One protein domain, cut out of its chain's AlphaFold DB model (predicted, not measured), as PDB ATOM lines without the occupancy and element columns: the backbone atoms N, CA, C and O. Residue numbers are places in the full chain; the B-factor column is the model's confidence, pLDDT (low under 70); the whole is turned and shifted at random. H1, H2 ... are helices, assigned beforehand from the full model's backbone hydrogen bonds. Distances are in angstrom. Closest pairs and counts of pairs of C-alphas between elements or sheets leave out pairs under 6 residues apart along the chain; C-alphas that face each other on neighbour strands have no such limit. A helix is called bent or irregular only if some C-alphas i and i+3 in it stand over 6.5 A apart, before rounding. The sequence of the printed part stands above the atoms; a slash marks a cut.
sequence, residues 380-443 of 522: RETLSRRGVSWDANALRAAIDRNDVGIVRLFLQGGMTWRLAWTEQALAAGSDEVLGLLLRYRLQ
ATOM      1  N   ARG A 380      36.095 -31.118 -26.679       80.75
ATOM      2  CA  ARG A 380      34.680 -30.786 -26.905       80.75
ATOM      3  C   ARG A 380      34.350 -30.598 -28.381       80.75
ATOM      4  O   ARG A 380      33.352 -31.138 -28.846       80.75
ATOM      5  N   GLU A 381      35.196 -29.898 -29.136       75.12
ATOM      6  CA  GLU A 381      35.033 -29.778 -30.592       75.12
ATOM      7  C   GLU A 381      35.125 -31.135 -31.285       75.12
ATOM      8  O   GLU A 381      34.364 -31.412 -32.207       75.12
ATOM      9  N   THR A 382      36.019 -32.009 -30.820       78.19
ATOM     10  CA  THR A 382      36.178 -33.358 -31.374       78.19
ATOM     11  C   THR A 382      34.928 -34.207 -31.139       78.19
ATOM     12  O   THR A 382      34.497 -34.914 -32.047       78.19
ATOM     13  N   LEU A 383      34.306 -34.108 -29.959       78.06
ATOM     14  CA  LEU A 383      33.029 -34.767 -29.662       78.06
ATOM     15  C   LEU A 383      31.884 -34.199 -30.504       78.06
ATOM     16  O   LEU A 383      31.148 -34.966 -31.123       78.06
ATOM     17  N   SER A 384      31.797 -32.872 -30.619       78.88
ATOM     18  CA  SER A 384      30.776 -32.209 -31.436       78.88
ATOM     19  C   SER A 384      30.878 -32.597 -32.912       78.88
ATOM     20  O   SER A 384      29.859 -32.886 -33.533       78.88
ATOM     21  N   ARG A 385      32.095 -32.673 -33.473       83.69
ATOM     22  CA  ARG A 385      32.327 -33.148 -34.851       83.69
ATOM     23  C   ARG A 385      31.939 -34.615 -35.048       83.69
ATOM     24  O   ARG A 385      31.654 -35.015 -36.169       83.69
ATOM     25  N   ARG A 386      31.923 -35.410 -33.975       82.12
ATOM     26  CA  ARG A 386      31.475 -36.813 -33.973       82.12
ATOM     27  C   ARG A 386      29.981 -36.970 -33.665       82.12
ATOM     28  O   ARG A 386      29.528 -38.095 -33.496       82.12
ATOM     29  N   GLY A 387      29.224 -35.873 -33.571       78.06
ATOM     30  CA  GLY A 387      27.796 -35.912 -33.245       78.06
ATOM     31  C   GLY A 387      27.501 -36.338 -31.804       78.06
ATOM     32  O   GLY A 387      26.393 -36.773 -31.512       78.06
ATOM     33  N   VAL A 388      28.482 -36.237 -30.902       81.81
ATOM     34  CA  VAL A 388      28.328 -36.586 -29.486       81.81
ATOM     35  C   VAL A 388      28.085 -35.308 -28.690       81.81
ATOM     36  O   VAL A 388      28.923 -34.403 -28.685       81.81
ATOM     37  N   SER A 389      26.939 -35.226 -28.015       83.19
ATOM     38  CA  SER A 389      26.578 -34.089 -27.167       83.19
ATOM     39  C   SER A 389      27.451 -34.020 -25.908       83.19
ATOM     40  O   SER A 389      27.873 -35.036 -25.363       83.19
ATOM     41  N   TRP A 390      27.757 -32.804 -25.442       84.56
ATOM     42  CA  TRP A 390      28.548 -32.595 -24.226       84.56
ATOM     43  C   TRP A 390      27.653 -32.611 -22.975       84.56
ATOM     44  O   TRP A 390      27.300 -31.557 -22.445       84.56
ATOM     45  N   ASP A 391      27.256 -33.798 -22.512       87.12
ATOM     46  CA  ASP A 391      26.394 -33.959 -21.333       87.12
ATOM     47  C   ASP A 391      26.607 -35.288 -20.580       87.12
ATOM     48  O   ASP A 391      27.240 -36.224 -21.076       87.12
ATOM     49  N   ALA A 392      26.089 -35.351 -19.344       84.38
ATOM     50  CA  ALA A 392      26.249 -36.469 -18.401       84.38
ATOM     51  C   ALA A 392      25.754 -37.804 -18.957       84.38
ATOM     52  O   ALA A 392      26.360 -38.846 -18.695       84.38
ATOM     53  N   ASN A 393      24.679 -37.773 -19.740       86.88
ATOM     54  CA  ASN A 393      24.086 -38.977 -20.298       86.88
ATOM     55  C   ASN A 393      24.937 -39.499 -21.454       86.88
ATOM     56  O   ASN A 393      25.146 -40.705 -21.545       86.88
ATOM     57  N   ALA A 394      25.491 -38.612 -22.283       85.50
ATOM     58  CA  ALA A 394      26.401 -38.994 -23.355       85.50
ATOM     59  C   ALA A 394      27.698 -39.633 -22.822       85.50
ATOM     60  O   ALA A 394      28.122 -40.669 -23.343       85.50
ATOM     61  N   LEU A 395      28.285 -39.085 -21.748       94.38
ATOM     62  CA  LEU A 395      29.433 -39.702 -21.070       94.38
ATOM     63  C   LEU A 395      29.064 -41.062 -20.472       94.38
ATOM     64  O   LEU A 395      29.753 -42.048 -20.725       94.38
ATOM     65  N   ARG A 396      27.957 -41.145 -19.724       95.62
ATOM     66  CA  ARG A 396      27.479 -42.414 -19.160       95.62
ATOM     67  C   ARG A 396      27.267 -43.471 -20.243       95.62
ATOM     68  O   ARG A 396      27.779 -44.576 -20.120       95.62
ATOM     69  N   ALA A 397      26.578 -43.124 -21.325       90.38
ATOM     70  CA  ALA A 397      26.322 -44.047 -22.420       90.38
ATOM     71  C   ALA A 397      27.622 -44.494 -23.111       90.38
ATOM     72  O   ALA A 397      27.716 -45.630 -23.565       90.38
ATOM     73  N   ALA A 398      28.637 -43.628 -23.190       92.44
ATOM     74  CA  ALA A 398      29.958 -44.009 -23.685       92.44
ATOM     75  C   ALA A 398      30.681 -44.978 -22.732       92.44
ATOM     76  O   ALA A 398      31.325 -45.913 -23.207       92.44
ATOM     77  N   ILE A 399      30.527 -44.812 -21.411       94.12
ATOM     78  CA  ILE A 399      31.021 -45.766 -20.402       94.12
ATOM     79  C   ILE A 399      30.329 -47.123 -20.570       94.12
ATOM     80  O   ILE A 399      31.010 -48.139 -20.681       94.12
ATOM     81  N   ASP A 400      28.998 -47.136 -20.672       91.19
ATOM     82  CA  ASP A 400      28.202 -48.364 -20.808       91.19
ATOM     83  C   ASP A 400      28.511 -49.129 -22.110       91.19
ATOM     84  O   ASP A 400      28.413 -50.355 -22.149       91.19
ATOM     85  N   ARG A 401      28.919 -48.422 -23.176       90.19
ATOM     86  CA  ARG A 401      29.362 -49.013 -24.454       90.19
ATOM     87  C   ARG A 401      30.848 -49.385 -24.498       90.19
ATOM     88  O   ARG A 401      31.304 -49.842 -25.543       90.19
ATOM     89  N   ASN A 402      31.602 -49.171 -23.416       93.50
ATOM     90  CA  ASN A 402      33.061 -49.324 -23.386       93.50
ATOM     91  C   ASN A 402      33.784 -48.493 -24.476       93.50
ATOM     92  O   ASN A 402      34.807 -48.903 -25.019       93.50
ATOM     93  N   ASP A 403      33.262 -47.309 -24.817       93.88
ATOM     94  CA  ASP A 403      33.868 -46.418 -25.813       93.88
ATOM     95  C   ASP A 403      34.963 -45.556 -25.172       93.88
ATOM     96  O   ASP A 403      34.783 -44.380 -24.835       93.88
ATOM     97  N   VAL A 404      36.132 -46.164 -24.990       94.44
ATOM     98  CA  VAL A 404      37.302 -45.552 -24.341       94.44
ATOM     99  C   VAL A 404      37.717 -44.242 -25.024       94.44
ATOM    100  O   VAL A 404      38.202 -43.323 -24.359       94.44
ATOM    101  N   GLY A 405      37.533 -44.132 -26.343       90.12
ATOM    102  CA  GLY A 405      37.890 -42.946 -27.119       90.12
ATOM    103  C   GLY A 405      37.002 -41.752 -26.781       90.12
ATOM    104  O   GLY A 405      37.511 -40.676 -26.463       90.12
ATOM    105  N   ILE A 406      35.683 -41.952 -26.803       91.00
ATOM    106  CA  ILE A 406      34.711 -40.920 -26.429       91.00
ATOM    107  C   ILE A 406      34.839 -40.570 -24.943       91.00
ATOM    108  O   ILE A 406      34.938 -39.390 -24.604       91.00
ATOM    109  N   VAL A 407      34.919 -41.570 -24.057       93.44
ATOM    110  CA  VAL A 407      35.073 -41.347 -22.608       93.44
ATOM    111  C   VAL A 407      36.336 -40.540 -22.312       93.44
ATOM    112  O   VAL A 407      36.302 -39.602 -21.519       93.44
ATOM    113  N   ARG A 408      37.449 -40.814 -23.002       96.25
ATOM    114  CA  ARG A 408      38.685 -40.036 -22.843       96.25
ATOM    115  C   ARG A 408      38.497 -38.571 -23.215       96.25
ATOM    116  O   ARG A 408      38.999 -37.719 -22.490       96.25
ATOM    117  N   LEU A 409      37.791 -38.273 -24.304       88.38
ATOM    118  CA  LEU A 409      37.526 -36.891 -24.714       88.38
ATOM    119  C   LEU A 409      36.675 -36.152 -23.669       88.38
ATOM    120  O   LEU A 409      36.958 -34.996 -23.351       88.38
ATOM    121  N   PHE A 410      35.691 -36.824 -23.073       93.25
ATOM    122  CA  PHE A 410      34.913 -36.270 -21.965       93.25
ATOM    123  C   PHE A 410      35.764 -35.968 -20.728       93.25
ATOM    124  O   PHE A 410      35.738 -34.855 -20.204       93.25
ATOM    125  N   LEU A 411      36.577 -36.925 -20.290       92.62
ATOM    126  CA  LEU A 411      37.422 -36.753 -19.106       92.62
ATOM    127  C   LEU A 411      38.521 -35.694 -19.334       92.62
ATOM    128  O   LEU A 411      38.818 -34.885 -18.454       92.62
ATOM    129  N   GLN A 412      39.080 -35.623 -20.550       87.50
ATOM    130  CA  GLN A 412      40.035 -34.580 -20.951       87.50
ATOM    131  C   GLN A 412      39.402 -33.187 -21.010       87.50
ATOM    132  O   GLN A 412      40.055 -32.205 -20.669       87.50
ATOM    133  N   GLY A 413      38.132 -33.086 -21.411       80.62
ATOM    134  CA  GLY A 413      37.382 -31.827 -21.381       80.62
ATOM    135  C   GLY A 413      36.863 -31.439 -19.986       80.62
ATOM    136  O   GLY A 413      36.069 -30.495 -19.881       80.62
ATOM    137  N   GLY A 414      37.301 -32.153 -18.939       82.81
ATOM    138  CA  GLY A 414      37.059 -31.840 -17.530       82.81
ATOM    139  C   GLY A 414      35.704 -32.298 -17.000       82.81
ATOM    140  O   GLY A 414      35.209 -31.726 -16.032       82.81
ATOM    141  N   MET A 415      35.066 -33.266 -17.653       89.50
ATOM    142  CA  MET A 415      33.753 -33.734 -17.241       89.50
ATOM    143  C   MET A 415      33.823 -34.673 -16.036       89.50
ATOM    144  O   MET A 415      34.631 -35.597 -16.017       89.50
ATOM    145  N   THR A 416      32.949 -34.464 -15.051       93.00
ATOM    146  CA  THR A 416      32.839 -35.361 -13.897       93.00
ATOM    147  C   THR A 416      32.039 -36.618 -14.229       93.00
ATOM    148  O   THR A 416      31.204 -36.636 -15.139       93.00
ATOM    149  N   TRP A 417      32.295 -37.685 -13.477       95.81
ATOM    150  CA  TRP A 417      31.623 -38.975 -13.622       95.81
ATOM    151  C   TRP A 417      31.159 -39.516 -12.265       95.81
ATOM    152  O   TRP A 417      31.580 -39.029 -11.221       95.81
ATOM    153  N   ARG A 418      30.259 -40.504 -12.258       97.12
ATOM    154  CA  ARG A 418      29.694 -41.089 -11.026       97.12
ATOM    155  C   ARG A 418      30.043 -42.566 -10.908       97.12
ATOM    156  O   ARG A 418      29.998 -43.276 -11.912       97.12
ATOM    157  N   LEU A 419      30.313 -43.048  -9.695       95.38
ATOM    158  CA  LEU A 419      30.588 -44.467  -9.445       95.38
ATOM    159  C   LEU A 419      29.388 -45.343  -9.829       95.38
ATOM    160  O   LEU A 419      29.552 -46.415 -10.396       95.38
ATOM    161  N   ALA A 420      28.164 -44.859  -9.625       94.31
ATOM    162  CA  ALA A 420      26.954 -45.555 -10.059       94.31
ATOM    163  C   ALA A 420      26.877 -45.804 -11.582       94.31
ATOM    164  O   ALA A 420      26.047 -46.596 -12.027       94.31
ATOM    165  N   TRP A 421      27.688 -45.126 -12.402       95.31
ATOM    166  CA  TRP A 421      27.736 -45.352 -13.852       95.31
ATOM    167  C   TRP A 421      28.635 -46.526 -14.239       95.31
ATOM    168  O   TRP A 421      28.549 -47.002 -15.362       95.31
ATOM    169  N   THR A 422      29.465 -47.038 -13.329       95.44
ATOM    170  CA  THR A 422      30.344 -48.177 -13.628       95.44
ATOM    171  C   THR A 422      29.675 -49.525 -13.391       95.44
ATOM    172  O   THR A 422      30.270 -50.545 -13.715       95.44
ATOM    173  N   GLU A 423      28.455 -49.565 -12.841       90.75
ATOM    174  CA  GLU A 423      27.750 -50.811 -12.502       90.75
ATOM    175  C   GLU A 423      27.603 -51.739 -13.719       90.75
ATOM    176  O   GLU A 423      27.947 -52.920 -13.643       90.75
ATOM    177  N   GLN A 424      27.158 -51.202 -14.859       91.25
ATOM    178  CA  GLN A 424      26.985 -51.981 -16.085       91.25
ATOM    179  C   GLN A 424      28.331 -52.374 -16.704       91.25
ATOM    180  O   GLN A 424      28.517 -53.536 -17.062       91.25
ATOM    181  N   ALA A 425      29.299 -51.455 -16.752       93.50
ATOM    182  CA  ALA A 425      30.650 -51.742 -17.236       93.50
ATOM    183  C   ALA A 425      31.360 -52.829 -16.395       93.50
ATOM    184  O   ALA A 425      32.029 -53.702 -16.944       93.50
ATOM    185  N   LEU A 426      31.162 -52.843 -15.069       92.50
ATOM    186  CA  LEU A 426      31.681 -53.869 -14.150       92.50
ATOM    187  C   LEU A 426      30.947 -55.209 -14.258       92.50
ATOM    188  O   LEU A 426      31.513 -56.248 -13.909       92.50
ATOM    189  N   ALA A 427      29.684 -55.206 -14.681       89.62
ATOM    190  CA  ALA A 427      28.949 -56.427 -14.996       89.62
ATOM    191  C   ALA A 427      29.397 -57.014 -16.343       89.62
ATOM    192  O   ALA A 427      29.534 -58.228 -16.458       89.62
ATOM    193  N   ALA A 428      29.680 -56.154 -17.323       90.19
ATOM    194  CA  ALA A 428      30.123 -56.526 -18.663       90.19
ATOM    195  C   ALA A 428      31.632 -56.823 -18.777       90.19
ATOM    196  O   ALA A 428      32.086 -57.202 -19.851       90.19
ATOM    197  N   GLY A 429      32.423 -56.627 -17.713       90.69
ATOM    198  CA  GLY A 429      33.877 -56.850 -17.741       90.69
ATOM    199  C   GLY A 429      34.631 -55.863 -18.640       90.69
ATOM    200  O   GLY A 429      35.622 -56.217 -19.269       90.69
ATOM    201  N   SER A 430      34.141 -54.628 -18.751       94.81
ATOM    202  CA  SER A 430      34.717 -53.579 -19.602       94.81
ATOM    203  C   SER A 430      35.946 -52.924 -18.951       94.81
ATOM    204  O   SER A 430      35.932 -51.748 -18.589       94.81
ATOM    205  N   ASP A 431      37.015 -53.699 -18.761       91.75
ATOM    206  CA  ASP A 431      38.172 -53.298 -17.948       91.75
ATOM    207  C   ASP A 431      38.919 -52.067 -18.488       91.75
ATOM    208  O   ASP A 431      39.480 -51.296 -17.706       91.75
ATOM    209  N   GLU A 432      38.899 -51.821 -19.801       91.44
ATOM    210  CA  GLU A 432      39.586 -50.671 -20.398       91.44
ATOM    211  C   GLU A 432      38.962 -49.332 -19.994       91.44
ATOM    212  O   GLU A 432      39.669 -48.429 -19.531       91.44
ATOM    213  N   VAL A 433      37.638 -49.187 -20.134       96.19
ATOM    214  CA  VAL A 433      36.950 -47.954 -19.731       96.19
ATOM    215  C   VAL A 433      36.967 -47.786 -18.216       96.19
ATOM    216  O   VAL A 433      37.158 -46.677 -17.720       96.19
ATOM    217  N   LEU A 434      36.864 -48.886 -17.467       97.19
ATOM    218  CA  LEU A 434      36.959 -48.874 -16.009       97.19
ATOM    219  C   LEU A 434      38.349 -48.439 -15.537       97.19
ATOM    220  O   LEU A 434      38.460 -47.614 -14.629       97.19
ATOM    221  N   GLY A 435      39.406 -48.930 -16.184       96.44
ATOM    222  CA  GLY A 435      40.776 -48.497 -15.939       96.44
ATOM    223  C   GLY A 435      40.995 -47.030 -16.306       96.44
ATOM    224  O   GLY A 435      41.695 -46.310 -15.590       96.44
ATOM    225  N   LEU A 436      40.367 -46.547 -17.382       97.00
ATOM    226  CA  LEU A 436      40.394 -45.131 -17.743       97.00
ATOM    227  C   LEU A 436      39.739 -44.267 -16.656       97.00
ATOM    228  O   LEU A 436      40.342 -43.283 -16.234       97.00
ATOM    229  N   LEU A 437      38.560 -44.641 -16.158       96.88
ATOM    230  CA  LEU A 437      37.869 -43.900 -15.097       96.88
ATOM    231  C   LEU A 437      38.692 -43.854 -13.802       96.88
ATOM    232  O   LEU A 437      38.822 -42.786 -13.206       96.88
ATOM    233  N   LEU A 438      39.357 -44.951 -13.422       96.69
ATOM    234  CA  LEU A 438      40.275 -44.971 -12.273       96.69
ATOM    235  C   LEU A 438      41.437 -43.973 -12.420       96.69
ATOM    236  O   LEU A 438      41.825 -43.330 -11.443       96.69
ATOM    237  N   ARG A 439      41.970 -43.773 -13.635       94.88
ATOM    238  CA  ARG A 439      43.005 -42.746 -13.888       94.88
ATOM    239  C   ARG A 439      42.477 -41.328 -13.679       94.88
ATOM    240  O   ARG A 439      43.233 -40.451 -13.276       94.88
ATOM    241  N   TYR A 440      41.183 -41.119 -13.905       95.44
ATOM    242  CA  TYR A 440      40.478 -39.861 -13.667       95.44
ATOM    243  C   TYR A 440      39.649 -39.898 -12.370       95.44
ATOM    244  O   TYR A 440      38.633 -39.213 -12.265       95.44
ATOM    245  N   ARG A 441      40.080 -40.655 -11.346       93.69
ATOM    246  CA  ARG A 441      39.362 -40.796 -10.061       93.69
ATOM    247  C   ARG A 441      39.030 -39.481  -9.357       93.69
ATOM    248  O   ARG A 441      38.017 -39.405  -8.678       93.69
ATOM    249  N   LEU A 442      39.842 -38.438  -9.541       88.62
ATOM    250  CA  LEU A 442      39.592 -37.112  -8.960       88.62
ATOM    251  C   LEU A 442      38.396 -36.386  -9.598       88.62
ATOM    252  O   LEU A 442      37.899 -35.422  -9.029       88.62
ATOM    253  N   GLN A 443      37.948 -36.837 -10.772       90.94
ATOM    254  CA  GLN A 443      36.750 -36.338 -11.449       90.94
ATOM    255  C   GLN A 443      35.493 -37.144 -11.075       90.94
ATOM    256  O   GLN A 443      34.418 -36.858 -11.599       90.94
TER     257      GLN A 443
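This is residues 380 to 443 of the 522 residues of the protein "Membrane protein" of Pluralibacter gergoviae (UniProt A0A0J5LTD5). Two helical hairpins, H2 with H3 and H4 with H5, pack side by side, and short H1 packs on H3 at one end. The printed part, 64 residues with five named helices, H1 to H5, is all helix and compact: radius of gyration of the C-alphas 10.7 A, spans 30 by 22 by 17 A.

H1, residues 380 to 385, touches the hub H3, residues 404 to 412; closest C-alphas, Leu 383 and Leu 409, 7.0 A. H2, residues 392 to 400, forms a hairpin with H3; closest C-alphas, Ala 398 and Val 407, 5.9 A. H4, residues 419 to 427, touches H2 at a shallow tilt of 24 degrees, the same way; closest C-alphas, Asp 400 and Ala 425, 5.5 A. H5, residues 431 to 439, forms a hairpin with H4; closest C-alphas, Ala 425 and Leu 434, 7.0 A. H5 touches H3 at a shallow tilt of 10 degrees; closest C-alphas, Val 404 and Val 433, 5.2 A. Every O i to N i+4 pair is within hydrogen-bond range in H1, H2, H3 and H5; in H4, 2 of 5, and 3 of 6 O i to N i+3 pairs.

H1 begins at C-alpha 380 (34.680, -30.786, -26.905); H5 ends at C-alpha 439 (43.005, -42.746, -13.888). H1 to H5 measure 8.6, 12.3, 11.8, 13.3 and 12.3 A. H4 is irregular: C-alphas 421 and 424 are 7.0 A apart.

The farthest C-alphas, Glu 381 and Ala 427, are 31.5 A apart. The printed part has no cut, no long link and no residue under 70.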